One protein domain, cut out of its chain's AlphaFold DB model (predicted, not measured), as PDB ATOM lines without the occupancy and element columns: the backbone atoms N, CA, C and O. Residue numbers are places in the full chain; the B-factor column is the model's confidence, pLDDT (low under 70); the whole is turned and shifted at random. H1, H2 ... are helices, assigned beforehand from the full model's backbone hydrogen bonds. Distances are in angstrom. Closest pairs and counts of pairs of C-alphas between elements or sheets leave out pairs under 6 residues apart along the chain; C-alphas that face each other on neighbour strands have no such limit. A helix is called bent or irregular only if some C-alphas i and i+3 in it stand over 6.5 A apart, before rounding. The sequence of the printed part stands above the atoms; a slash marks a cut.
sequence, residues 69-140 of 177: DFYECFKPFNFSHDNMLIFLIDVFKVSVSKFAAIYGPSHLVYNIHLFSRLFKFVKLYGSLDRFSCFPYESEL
ATOM      1  N   ASP A  69     -19.336  -1.220  57.160       62.56
ATOM      2  CA  ASP A  69     -20.119  -1.693  56.006       62.56
ATOM      3  C   ASP A  69     -20.316  -0.623  54.920       62.56
ATOM      4  O   ASP A  69     -20.319  -0.919  53.722       62.56
ATOM      5  N   PHE A  70     -20.442   0.641  55.330       63.81
ATOM      6  CA  PHE A  70     -20.560   1.774  54.417       63.81
ATOM      7  C   PHE A  70     -19.200   2.115  53.813       63.81
ATOM      8  O   PHE A  70     -19.105   2.353  52.612       63.81
ATOM      9  N   TYR A  71     -18.137   2.085  54.618       65.50
ATOM     10  CA  TYR A  71     -16.776   2.359  54.157       65.50
ATOM     11  C   TYR A  71     -16.307   1.349  53.088       65.50
ATOM     12  O   TYR A  71     -15.742   1.729  52.056       65.50
ATOM     13  N   GLU A  72     -16.635   0.065  53.258       63.97
ATOM     14  CA  GLU A  72     -16.320  -1.008  52.302       63.97
ATOM     15  C   GLU A  72     -17.042  -0.881  50.945       63.97
ATOM     16  O   GLU A  72     -16.644  -1.520  49.966       63.97
ATOM     17  N   CYS A  73     -18.081  -0.045  50.832       61.56
ATOM     18  CA  CYS A  73     -18.695   0.277  49.539       61.56
ATOM     19  C   CYS A  73     -17.813   1.196  48.679       61.56
ATOM     20  O   CYS A  73     -17.890   1.149  47.448       61.56
ATOM     21  N   PHE A  74     -16.981   2.024  49.318       60.81
ATOM     22  CA  PHE A  74     -16.225   3.106  48.674       60.81
ATOM     23  C   PHE A  74     -14.748   2.776  48.429       60.81
ATOM     24  O   PHE A  74     -14.111   3.388  47.572       60.81
ATOM     25  N   LYS A  75     -14.220   1.776  49.138       62.22
ATOM     26  CA  LYS A  75     -12.855   1.240  49.012       62.22
ATOM     27  C   LYS A  75     -12.388   0.900  47.583       62.22
ATOM     28  O   LYS A  75     -11.222   1.166  47.285       62.22
ATOM     29  N   PRO A  76     -13.236   0.365  46.679       57.03
ATOM     30  CA  PRO A  76     -12.756  -0.152  45.397       57.03
ATOM     31  C   PRO A  76     -12.269   0.895  44.380       57.03
ATOM     32  O   PRO A  76     -11.701   0.529  43.358       57.03
ATOM     33  N   PHE A  77     -12.488   2.189  44.630       55.72
ATOM     34  CA  PHE A  77     -12.212   3.260  43.661       55.72
ATOM     35  C   PHE A  77     -10.751   3.757  43.630       55.72
ATOM     36  O   PHE A  77     -10.443   4.640  42.838       55.72
ATOM     37  N   ASN A  78      -9.862   3.228  44.480       54.69
ATOM     38  CA  ASN A  78      -8.513   3.781  44.700       54.69
ATOM     39  C   ASN A  78      -7.388   3.133  43.869       54.69
ATOM     40  O   ASN A  78      -6.231   3.505  44.024       54.69
ATOM     41  N   PHE A  79      -7.693   2.177  42.993       50.41
ATOM     42  CA  PHE A  79      -6.689   1.529  42.148       50.41
ATOM     43  C   PHE A  79      -7.118   1.652  40.687       50.41
ATOM     44  O   PHE A  79      -8.205   1.205  40.340       50.41
ATOM     45  N   SER A  80      -6.293   2.260  39.831       45.50
ATOM     46  CA  SER A  80      -6.468   2.192  38.375       45.50
ATOM     47  C   SER A  80      -5.126   2.311  37.655       45.50
ATOM     48  O   SER A  80      -4.543   3.386  37.609       45.50
ATOM     49  N   HIS A  81      -4.687   1.200  37.058       46.00
ATOM     50  CA  HIS A  81      -3.660   1.128  36.010       46.00
ATOM     51  C   HIS A  81      -4.291   0.615  34.700       46.00
ATOM     52  O   HIS A  81      -5.362   0.007  34.711       46.00
ATOM     53  N   ASP A  82      -3.620   0.846  33.574       48.47
ATOM     54  CA  ASP A  82      -4.163   1.029  32.214       48.47
ATOM     55  C   ASP A  82      -5.011  -0.093  31.560       48.47
ATOM     56  O   ASP A  82      -5.569   0.126  30.490       48.47
ATOM     57  N   ASN A  83      -5.230  -1.251  32.199       49.38
ATOM     58  CA  ASN A  83      -6.143  -2.314  31.718       49.38
ATOM     59  C   ASN A  83      -7.396  -2.512  32.600       49.38
ATOM     60  O   ASN A  83      -8.077  -3.536  32.541       49.38
ATOM     61  N   MET A  84      -7.729  -1.515  33.420       59.25
ATOM     62  CA  MET A  84      -8.746  -1.611  34.470       59.25
ATOM     63  C   MET A  84     -10.193  -1.337  34.056       59.25
ATOM     64  O   MET A  84     -11.056  -1.405  34.915       59.25
ATOM     65  N   LEU A  85     -10.533  -1.037  32.801       62.16
ATOM     66  CA  LEU A  85     -11.907  -0.601  32.480       62.16
ATOM     67  C   LEU A  85     -12.954  -1.704  32.754       62.16
ATOM     68  O   LEU A  85     -13.992  -1.442  33.356       62.16
ATOM     69  N   ILE A  86     -12.658  -2.956  32.384       64.31
ATOM     70  CA  ILE A  86     -13.533  -4.109  32.673       64.31
ATOM     71  C   ILE A  86     -13.575  -4.386  34.182       64.31
ATOM     72  O   ILE A  86     -14.652  -4.557  34.749       64.31
ATOM     73  N   PHE A  87     -12.418  -4.336  34.843       67.62
ATOM     74  CA  PHE A  87     -12.312  -4.518  36.289       67.62
ATOM     75  C   PHE A  87     -13.092  -3.445  37.068       67.62
ATOM     76  O   PHE A  87     -13.847  -3.770  37.976       67.62
ATOM     77  N   LEU A  88     -12.996  -2.179  36.659       68.19
ATOM     78  CA  LEU A  88     -13.734  -1.040  37.204       68.19
ATOM     79  C   LEU A  88     -15.242  -1.202  37.025       68.19
ATOM     80  O   LEU A  88     -15.993  -0.840  37.924       68.19
ATOM     81  N   ILE A  89     -15.698  -1.755  35.896       70.56
ATOM     82  CA  ILE A  89     -17.121  -2.042  35.676       70.56
ATOM     83  C   ILE A  89     -17.621  -3.083  36.682       70.56
ATOM     84  O   ILE A  89     -18.692  -2.900  37.261       70.56
ATOM     85  N   ASP A  90     -16.875  -4.163  36.906       71.12
ATOM     86  CA  ASP A  90     -17.297  -5.223  37.828       71.12
ATOM     87  C   ASP A  90     -17.209  -4.783  39.290       71.12
ATOM     88  O   ASP A  90     -18.145  -4.991  40.063       71.12
ATOM     89  N   VAL A  91     -16.154  -4.054  39.637       74.38
ATOM     90  CA  VAL A  91     -16.027  -3.345  40.909       74.38
ATOM     91  C   VAL A  91     -17.214  -2.403  41.139       74.38
ATOM     92  O   VAL A  91     -17.827  -2.420  42.208       74.38
ATOM     93  N   PHE A  92     -17.582  -1.616  40.130       75.62
ATOM     94  CA  PHE A  92     -18.699  -0.685  40.219       75.62
ATOM     95  C   PHE A  92     -20.029  -1.411  40.420       75.62
ATOM     96  O   PHE A  92     -20.818  -0.992  41.264       75.62
ATOM     97  N   LYS A  93     -20.275  -2.523  39.713       76.06
ATOM     98  CA  LYS A  93     -21.472  -3.356  39.928       76.06
ATOM     99  C   LYS A  93     -21.561  -3.833  41.376       76.06
ATOM    100  O   LYS A  93     -22.621  -3.713  41.981       76.06
ATOM    101  N   VAL A  94     -20.455  -4.318  41.946       79.38
ATOM    102  CA  VAL A  94     -20.411  -4.770  43.345       79.38
ATOM    103  C   VAL A  94     -20.686  -3.612  44.308       79.38
ATOM    104  O   VAL A  94     -21.518  -3.754  45.203       79.38
ATOM    105  N   SER A  95     -20.054  -2.450  44.113       75.81
ATOM    106  CA  SER A  95     -20.319  -1.251  44.925       75.81
ATOM    107  C   SER A  95     -21.773  -0.793  44.830       75.81
ATOM    108  O   SER A  95     -22.379  -0.456  45.845       75.81
ATOM    109  N   VAL A  96     -22.363  -0.829  43.634       78.31
ATOM    110  CA  VAL A  96     -23.772  -0.500  43.401       78.31
ATOM    111  C   VAL A  96     -24.702  -1.481  44.107       78.31
ATOM    112  O   VAL A  96     -25.656  -1.044  44.741       78.31
ATOM    113  N   SER A  97     -24.429  -2.786  44.044       78.88
ATOM    114  CA  SER A  97     -25.219  -3.799  44.750       78.88
ATOM    115  C   SER A  97     -25.154  -3.626  46.267       78.88
ATOM    116  O   SER A  97     -26.176  -3.755  46.940       78.88
ATOM    117  N   LYS A  98     -23.987  -3.274  46.819       77.94
ATOM    118  CA  LYS A  98     -23.865  -2.960  48.250       77.94
ATOM    119  C   LYS A  98     -24.611  -1.671  48.614       77.94
ATOM    120  O   LYS A  98     -25.370  -1.652  49.575       77.94
ATOM    121  N   PHE A  99     -24.474  -0.618  47.808       77.00
ATOM    122  CA  PHE A  99     -25.195   0.641  48.009       77.00
ATOM    123  C   PHE A  99     -26.723   0.444  47.921       77.00
ATOM    124  O   PHE A  99     -27.465   0.977  48.743       77.00
ATOM    125  N   ALA A 100     -27.196  -0.399  46.997       80.88
ATOM    126  CA  ALA A 100     -28.592  -0.820  46.879       80.88
ATOM    127  C   ALA A 100     -29.118  -1.514  48.139       80.88
ATOM    128  O   ALA A 100     -30.241  -1.247  48.562       80.88
ATOM    129  N   ALA A 101     -28.310  -2.399  48.728       79.06
ATOM    130  CA  ALA A 101     -28.669  -3.120  49.944       79.06
ATOM    131  C   ALA A 101     -28.797  -2.183  51.156       79.06
ATOM    132  O   ALA A 101     -29.650  -2.402  52.011       79.06
ATOM    133  N   ILE A 102     -27.982  -1.128  51.203       75.44
ATOM    134  CA  ILE A 102     -27.921  -0.183  52.324       75.44
ATOM    135  C   ILE A 102     -28.995   0.910  52.218       75.44
ATOM    136  O   ILE A 102     -29.708   1.178  53.182       75.44
ATOM    137  N   TYR A 103     -29.114   1.558  51.056       74.75
ATOM    138  CA  TYR A 103     -29.979   2.732  50.868       74.75
ATOM    139  C   TYR A 103     -31.308   2.401  50.176       74.75
ATOM    140  O   TYR A 103     -32.214   3.233  50.129       74.75
ATOM    141  N   GLY A 104     -31.454   1.187  49.647       79.44
ATOM    142  CA  GLY A 104     -32.632   0.741  48.912       79.44
ATOM    143  C   GLY A 104     -32.595   1.095  47.416       79.44
ATOM    144  O   GLY A 104     -31.950   2.062  46.999       79.44
ATOM    145  N   PRO A 105     -33.327   0.336  46.577       76.19
ATOM    146  CA  PRO A 105     -33.254   0.443  45.122       76.19
ATOM    147  C   PRO A 105     -33.828   1.741  44.540       76.19
ATOM    148  O   PRO A 105     -33.499   2.107  43.416       76.19
ATOM    149  N   SER A 106     -34.648   2.481  45.288       78.25
ATOM    150  CA  SER A 106     -35.202   3.766  44.842       78.25
ATOM    151  C   SER A 106     -34.135   4.853  44.658       78.25
ATOM    152  O   SER A 106     -34.292   5.720  43.804       78.25
ATOM    153  N   HIS A 107     -33.023   4.787  45.398       71.31
ATOM    154  CA  HIS A 107     -31.930   5.772  45.338       71.31
ATOM    155  C   HIS A 107     -30.926   5.509  44.202       71.31
ATOM    156  O   HIS A 107     -29.954   6.243  44.030       71.31
ATOM    157  N   LEU A 108     -31.148   4.449  43.423       68.25
ATOM    158  CA  LEU A 108     -30.212   3.935  42.427       68.25
ATOM    159  C   LEU A 108     -30.458   4.446  41.009       68.25
ATOM    160  O   LEU A 108     -29.529   4.494  40.203       68.25
ATOM    161  N   VAL A 109     -31.707   4.786  40.692       70.62
ATOM    162  CA  VAL A 109     -32.192   4.822  39.306       70.62
ATOM    163  C   VAL A 109     -31.408   5.828  38.463       70.62
ATOM    164  O   VAL A 109     -30.828   5.462  37.445       70.62
ATOM    165  N   TYR A 110     -31.318   7.084  38.896       73.75
ATOM    166  CA  TYR A 110     -30.699   8.127  38.078       73.75
ATOM    167  C   TYR A 110     -29.174   7.963  37.956       73.75
ATOM    168  O   TYR A 110     -28.629   7.907  36.850       73.75
ATOM    169  N   ASN A 111     -28.483   7.823  39.090       72.44
ATOM    170  CA  ASN A 111     -27.021   7.826  39.120       72.44
ATOM    171  C   ASN A 111     -26.425   6.597  38.417       72.44
ATOM    172  O   ASN A 111     -25.468   6.739  37.655       72.44
ATOM    173  N   ILE A 112     -27.003   5.401  38.581       74.19
ATOM    174  CA  ILE A 112     -26.486   4.192  37.913       74.19
ATOM    175  C   ILE A 112     -26.620   4.286  36.398       74.19
ATOM    176  O   ILE A 112     -25.705   3.881  35.680       74.19
ATOM    177  N   HIS A 113     -27.740   4.805  35.886       75.12
ATOM    178  CA  HIS A 113     -27.914   4.962  34.444       75.12
ATOM    179  C   HIS A 113     -26.876   5.922  33.857       75.12
ATOM    180  O   HIS A 113     -26.330   5.643  32.782       75.12
ATOM    181  N   LEU A 114     -26.559   7.004  34.575       75.69
ATOM    182  CA  LEU A 114     -25.503   7.935  34.191       75.69
ATOM    183  C   LEU A 114     -24.130   7.249  34.176       75.69
ATOM    184  O   LEU A 114     -23.424   7.333  33.174       75.69
ATOM    185  N   PHE A 115     -23.788   6.487  35.220       74.75
ATOM    186  CA  PHE A 115     -22.525   5.744  35.282       74.75
ATOM    187  C   PHE A 115     -22.409   4.666  34.200       74.75
ATOM    188  O   PHE A 115     -21.377   4.558  33.544       74.75
ATOM    189  N   SER A 116     -23.470   3.898  33.941       77.75
ATOM    190  CA  SER A 116     -23.480   2.893  32.868       77.75
ATOM    191  C   SER A 116     -23.201   3.523  31.500       77.75
ATOM    192  O   SER A 116     -22.455   2.969  30.687       77.75
ATOM    193  N   ARG A 117     -23.759   4.713  31.251       78.81
ATOM    194  CA  ARG A 117     -23.486   5.487  30.037       78.81
ATOM    195  C   ARG A 117     -22.059   6.032  30.020       78.81
ATOM    196  O   ARG A 117     -21.411   5.964  28.980       78.81
ATOM    197  N   LEU A 118     -21.556   6.492  31.163       80.38
ATOM    198  CA  LEU A 118     -20.184   6.966  31.314       80.38
ATOM    199  C   LEU A 118     -19.172   5.888  30.916       80.38
ATOM    200  O   LEU A 118     -18.300   6.160  30.103       80.38
ATOM    201  N   PHE A 119     -19.327   4.646  31.388       80.12
ATOM    202  CA  PHE A 119     -18.431   3.545  31.005       80.12
ATOM    203  C   PHE A 119     -18.433   3.274  29.497       80.12
ATOM    204  O   PHE A 119     -17.382   2.995  28.918       80.12
ATOM    205  N   LYS A 120     -19.594   3.393  28.837       81.19
ATOM    206  CA  LYS A 120     -19.679   3.291  27.371       81.19
ATOM    207  C   LYS A 120     -18.900   4.416  26.694       81.19
ATOM    208  O   LYS A 120     -18.166   4.147  25.750       81.19
ATOM    209  N   PHE A 121     -19.020   5.647  27.186       79.88
ATOM    210  CA  PHE A 121     -18.268   6.781  26.651       79.88
ATOM    211  C   PHE A 121     -16.770   6.671  26.898       79.88
ATOM    212  O   PHE A 121     -16.010   6.927  25.975       79.88
ATOM    213  N   VAL A 122     -16.333   6.191  28.063       81.38
ATOM    214  CA  VAL A 122     -14.905   5.955  28.317       81.38
ATOM    215  C   VAL A 122     -14.351   4.887  27.366       81.38
ATOM    216  O   VAL A 122     -13.255   5.034  26.832       81.38
ATOM    217  N   LYS A 123     -15.134   3.840  27.070       80.25
ATOM    218  CA  LYS A 123     -14.749   2.815  26.088       80.25
ATOM    219  C   LYS A 123     -14.653   3.360  24.656       80.25
ATOM    220  O   LYS A 123     -13.828   2.876  23.890       80.25
ATOM    221  N   LEU A 124     -15.504   4.319  24.285       83.19
ATOM    222  CA  LEU A 124     -15.568   4.876  22.927       83.19
ATOM    223  C   LEU A 124     -14.589   6.037  22.698       83.19
ATOM    224  O   LEU A 124     -14.002   6.131  21.627       83.19
ATOM    225  N   TYR A 125     -14.425   6.915  23.687       80.94
ATOM    226  CA  TYR A 125     -13.720   8.196  23.558       80.94
ATOM    227  C   TYR A 125     -12.426   8.275  24.386       80.94
ATOM    228  O   TYR A 125     -11.675   9.245  24.269       80.94
ATOM    229  N   GLY A 126     -12.118   7.251  25.186       78.56
ATOM    230  CA  GLY A 126     -10.935   7.210  26.047       78.56
ATOM    231  C   GLY A 126     -11.178   7.852  27.413       78.56
ATOM    232  O   GLY A 126     -12.281   7.796  27.948       78.56
ATOM    233  N   SER A 127     -10.143   8.435  28.024       78.38
ATOM    234  CA  SER A 127     -10.261   9.012  29.371       78.38
ATOM    235  C   SER A 127     -11.310  10.131  29.437       78.38
ATOM    236  O   SER A 127     -11.556  10.837  28.460       78.38
ATOM    237  N   LEU A 128     -11.907  10.317  30.620       77.50
ATOM    238  CA  LEU A 128     -12.919  11.353  30.863       77.50
ATOM    239  C   LEU A 128     -12.418  12.762  30.504       77.50
ATOM    240  O   LEU A 128     -13.181  13.594  30.021       77.50
ATOM    241  N   ASP A 129     -11.119  13.003  30.673       75.69
ATOM    242  CA  ASP A 129     -10.475  14.277  30.355       75.69
ATOM    243  C   ASP A 129     -10.564  14.636  28.860       75.69
ATOM    244  O   ASP A 129     -10.514  15.812  28.519       75.69
ATOM    245  N   ARG A 130     -10.759  13.656  27.962       75.69
ATOM    246  CA  ARG A 130     -10.859  13.900  26.511       75.69
ATOM    247  C   ARG A 130     -12.209  14.434  26.051       75.69
ATOM    248  O   ARG A 130     -12.276  15.045  24.992       75.69
ATOM    249  N   PHE A 131     -13.281  14.151  26.785       82.00
ATOM    250  CA  PHE A 131     -14.647  14.481  26.354       82.00
ATOM    251  C   PHE A 131     -15.470  15.217  27.413       82.00
ATOM    252  O   PHE A 131     -16.606  15.604  27.149       82.00
ATOM    253  N   SER A 132     -14.933  15.398  28.619       81.62
ATOM    254  CA  SER A 132     -15.585  16.213  29.638       81.62
ATOM    255  C   SER A 132     -15.457  17.701  29.319       81.62
ATOM    256  O   SER A 132     -14.444  18.160  28.796       81.62
ATOM    257  N   CYS A 133     -16.465  18.477  29.714       79.81
ATOM    258  CA  CYS A 133     -16.399  19.935  29.647       79.81
ATOM    259  C   CYS A 133     -15.567  20.550  30.788       79.81
ATOM    260  O   CYS A 133     -15.510  21.770  30.911       79.81
ATOM    261  N   PHE A 134     -14.937  19.718  31.624       76.06
ATOM    262  CA  PHE A 134     -14.232  20.139  32.829       76.06
ATOM    263  C   PHE A 134     -13.137  21.195  32.571       76.06
ATOM    264  O   PHE A 134     -13.120  22.194  33.289       76.06
ATOM    265  N   PRO A 135     -12.286  21.074  31.526       74.25
ATOM    266  CA  PRO A 135     -11.279  22.096  31.228       74.25
ATOM    267  C   PRO A 135     -11.858  23.462  30.837       74.25
ATOM    268  O   PRO A 135     -11.148  24.458  30.894       74.25
ATOM    269  N   TYR A 136     -13.130  23.522  30.434       77.00
ATOM    270  CA  TYR A 136     -13.774  24.742  29.938       77.00
ATOM    271  C   TYR A 136     -14.594  25.478  31.008       77.00
ATOM    272  O   TYR A 136     -15.130  26.552  30.734       77.00
ATOM    273  N   GLU A 137     -14.705  24.943  32.231       74.75
ATOM    274  CA  GLU A 137     -15.440  25.611  33.317       74.75
ATOM    275  C   GLU A 137     -14.816  26.961  33.706       74.75
ATOM    276  O   GLU A 137     -15.544  27.898  34.041       74.75
ATOM    277  N   SER A 138     -13.484  27.093  33.627       75.56
ATOM    278  CA  SER A 138     -12.795  28.373  33.856       75.56
ATOM    279  C   SER A 138     -13.218  29.430  32.840       75.56
ATOM    280  O   SER A 138     -13.509  30.570  33.207       75.56
ATOM    281  N   GLU A 139     -13.302  29.027  31.573       80.12
ATOM    282  CA  GLU A 139     -13.642  29.905  30.457       80.12
ATOM    283  C   GLU A 139     -15.100  30.363  30.527       80.12
ATOM    284  O   GLU A 139     -15.396  31.533  30.292       80.12
ATOM    285  N   LEU A 140     -16.018  29.480  30.935       79.44
ATOM    286  CA  LEU A 140     -17.421  29.842  31.166       79.44
ATOM    287  C   LEU A 140     -17.561  30.930  32.240       79.44
ATOM    288  O   LEU A 140     -18.300  31.895  32.038       79.44
TER     289      LEU A 140
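AT A GLANCE: This is residues 69 to 140 of the 177 residues of an uncharacterized protein of Opisthorchis viverrini (UniProt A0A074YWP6). H2, the longest helix, has H1 and H3 beside it, three helices running back and forth, while residues 132 to 140, with H4, stick out. The 72 printed residues, all helix by class, have four named helices, H1 to H4 in chain order. The whole is loose: radius of gyration of the C-alphas 14.2 A, spans 40 by 29 by 21 A.

IN THESE COORDINATES: H2, residues 85 to 103, measures 26.0 A; H3, residues 109 to 125, 24.5 A. H1, residues 69 to 78, begins at (-20.119, -1.693, 56.006) and is irregular: C-alphas 73 and 76 are 7.3 A apart. H4, residues 134 to 140, ends at (-17.421, 29.842, 31.166) and is only just irregular, C-alphas 135 and 138 being 7.0 A apart.

HOW THE PARTS SIT: H2 touches H1 in a hairpin, closest C-alphas Cys 73 and Ser 95, 5.1 A. H2 touches H3 in another, Ile 89 and Phe 119, 7.4 A. Tilts are shallow, 18 and 5 degrees, opposite ways. H4 is apart from H1, H2 and H3. Every O i to N i+4 pair is within hydrogen-bond range in H2, 12 of 13 in H3, 1 of 6 in H1 (i+3: 2 of 7), 1 of 3 in H4 (i+3: 2 of 4).

THE WHOLE: The printed part has no cut and no long link. Residues 69 to 88 and 108 have pLDDT under 70.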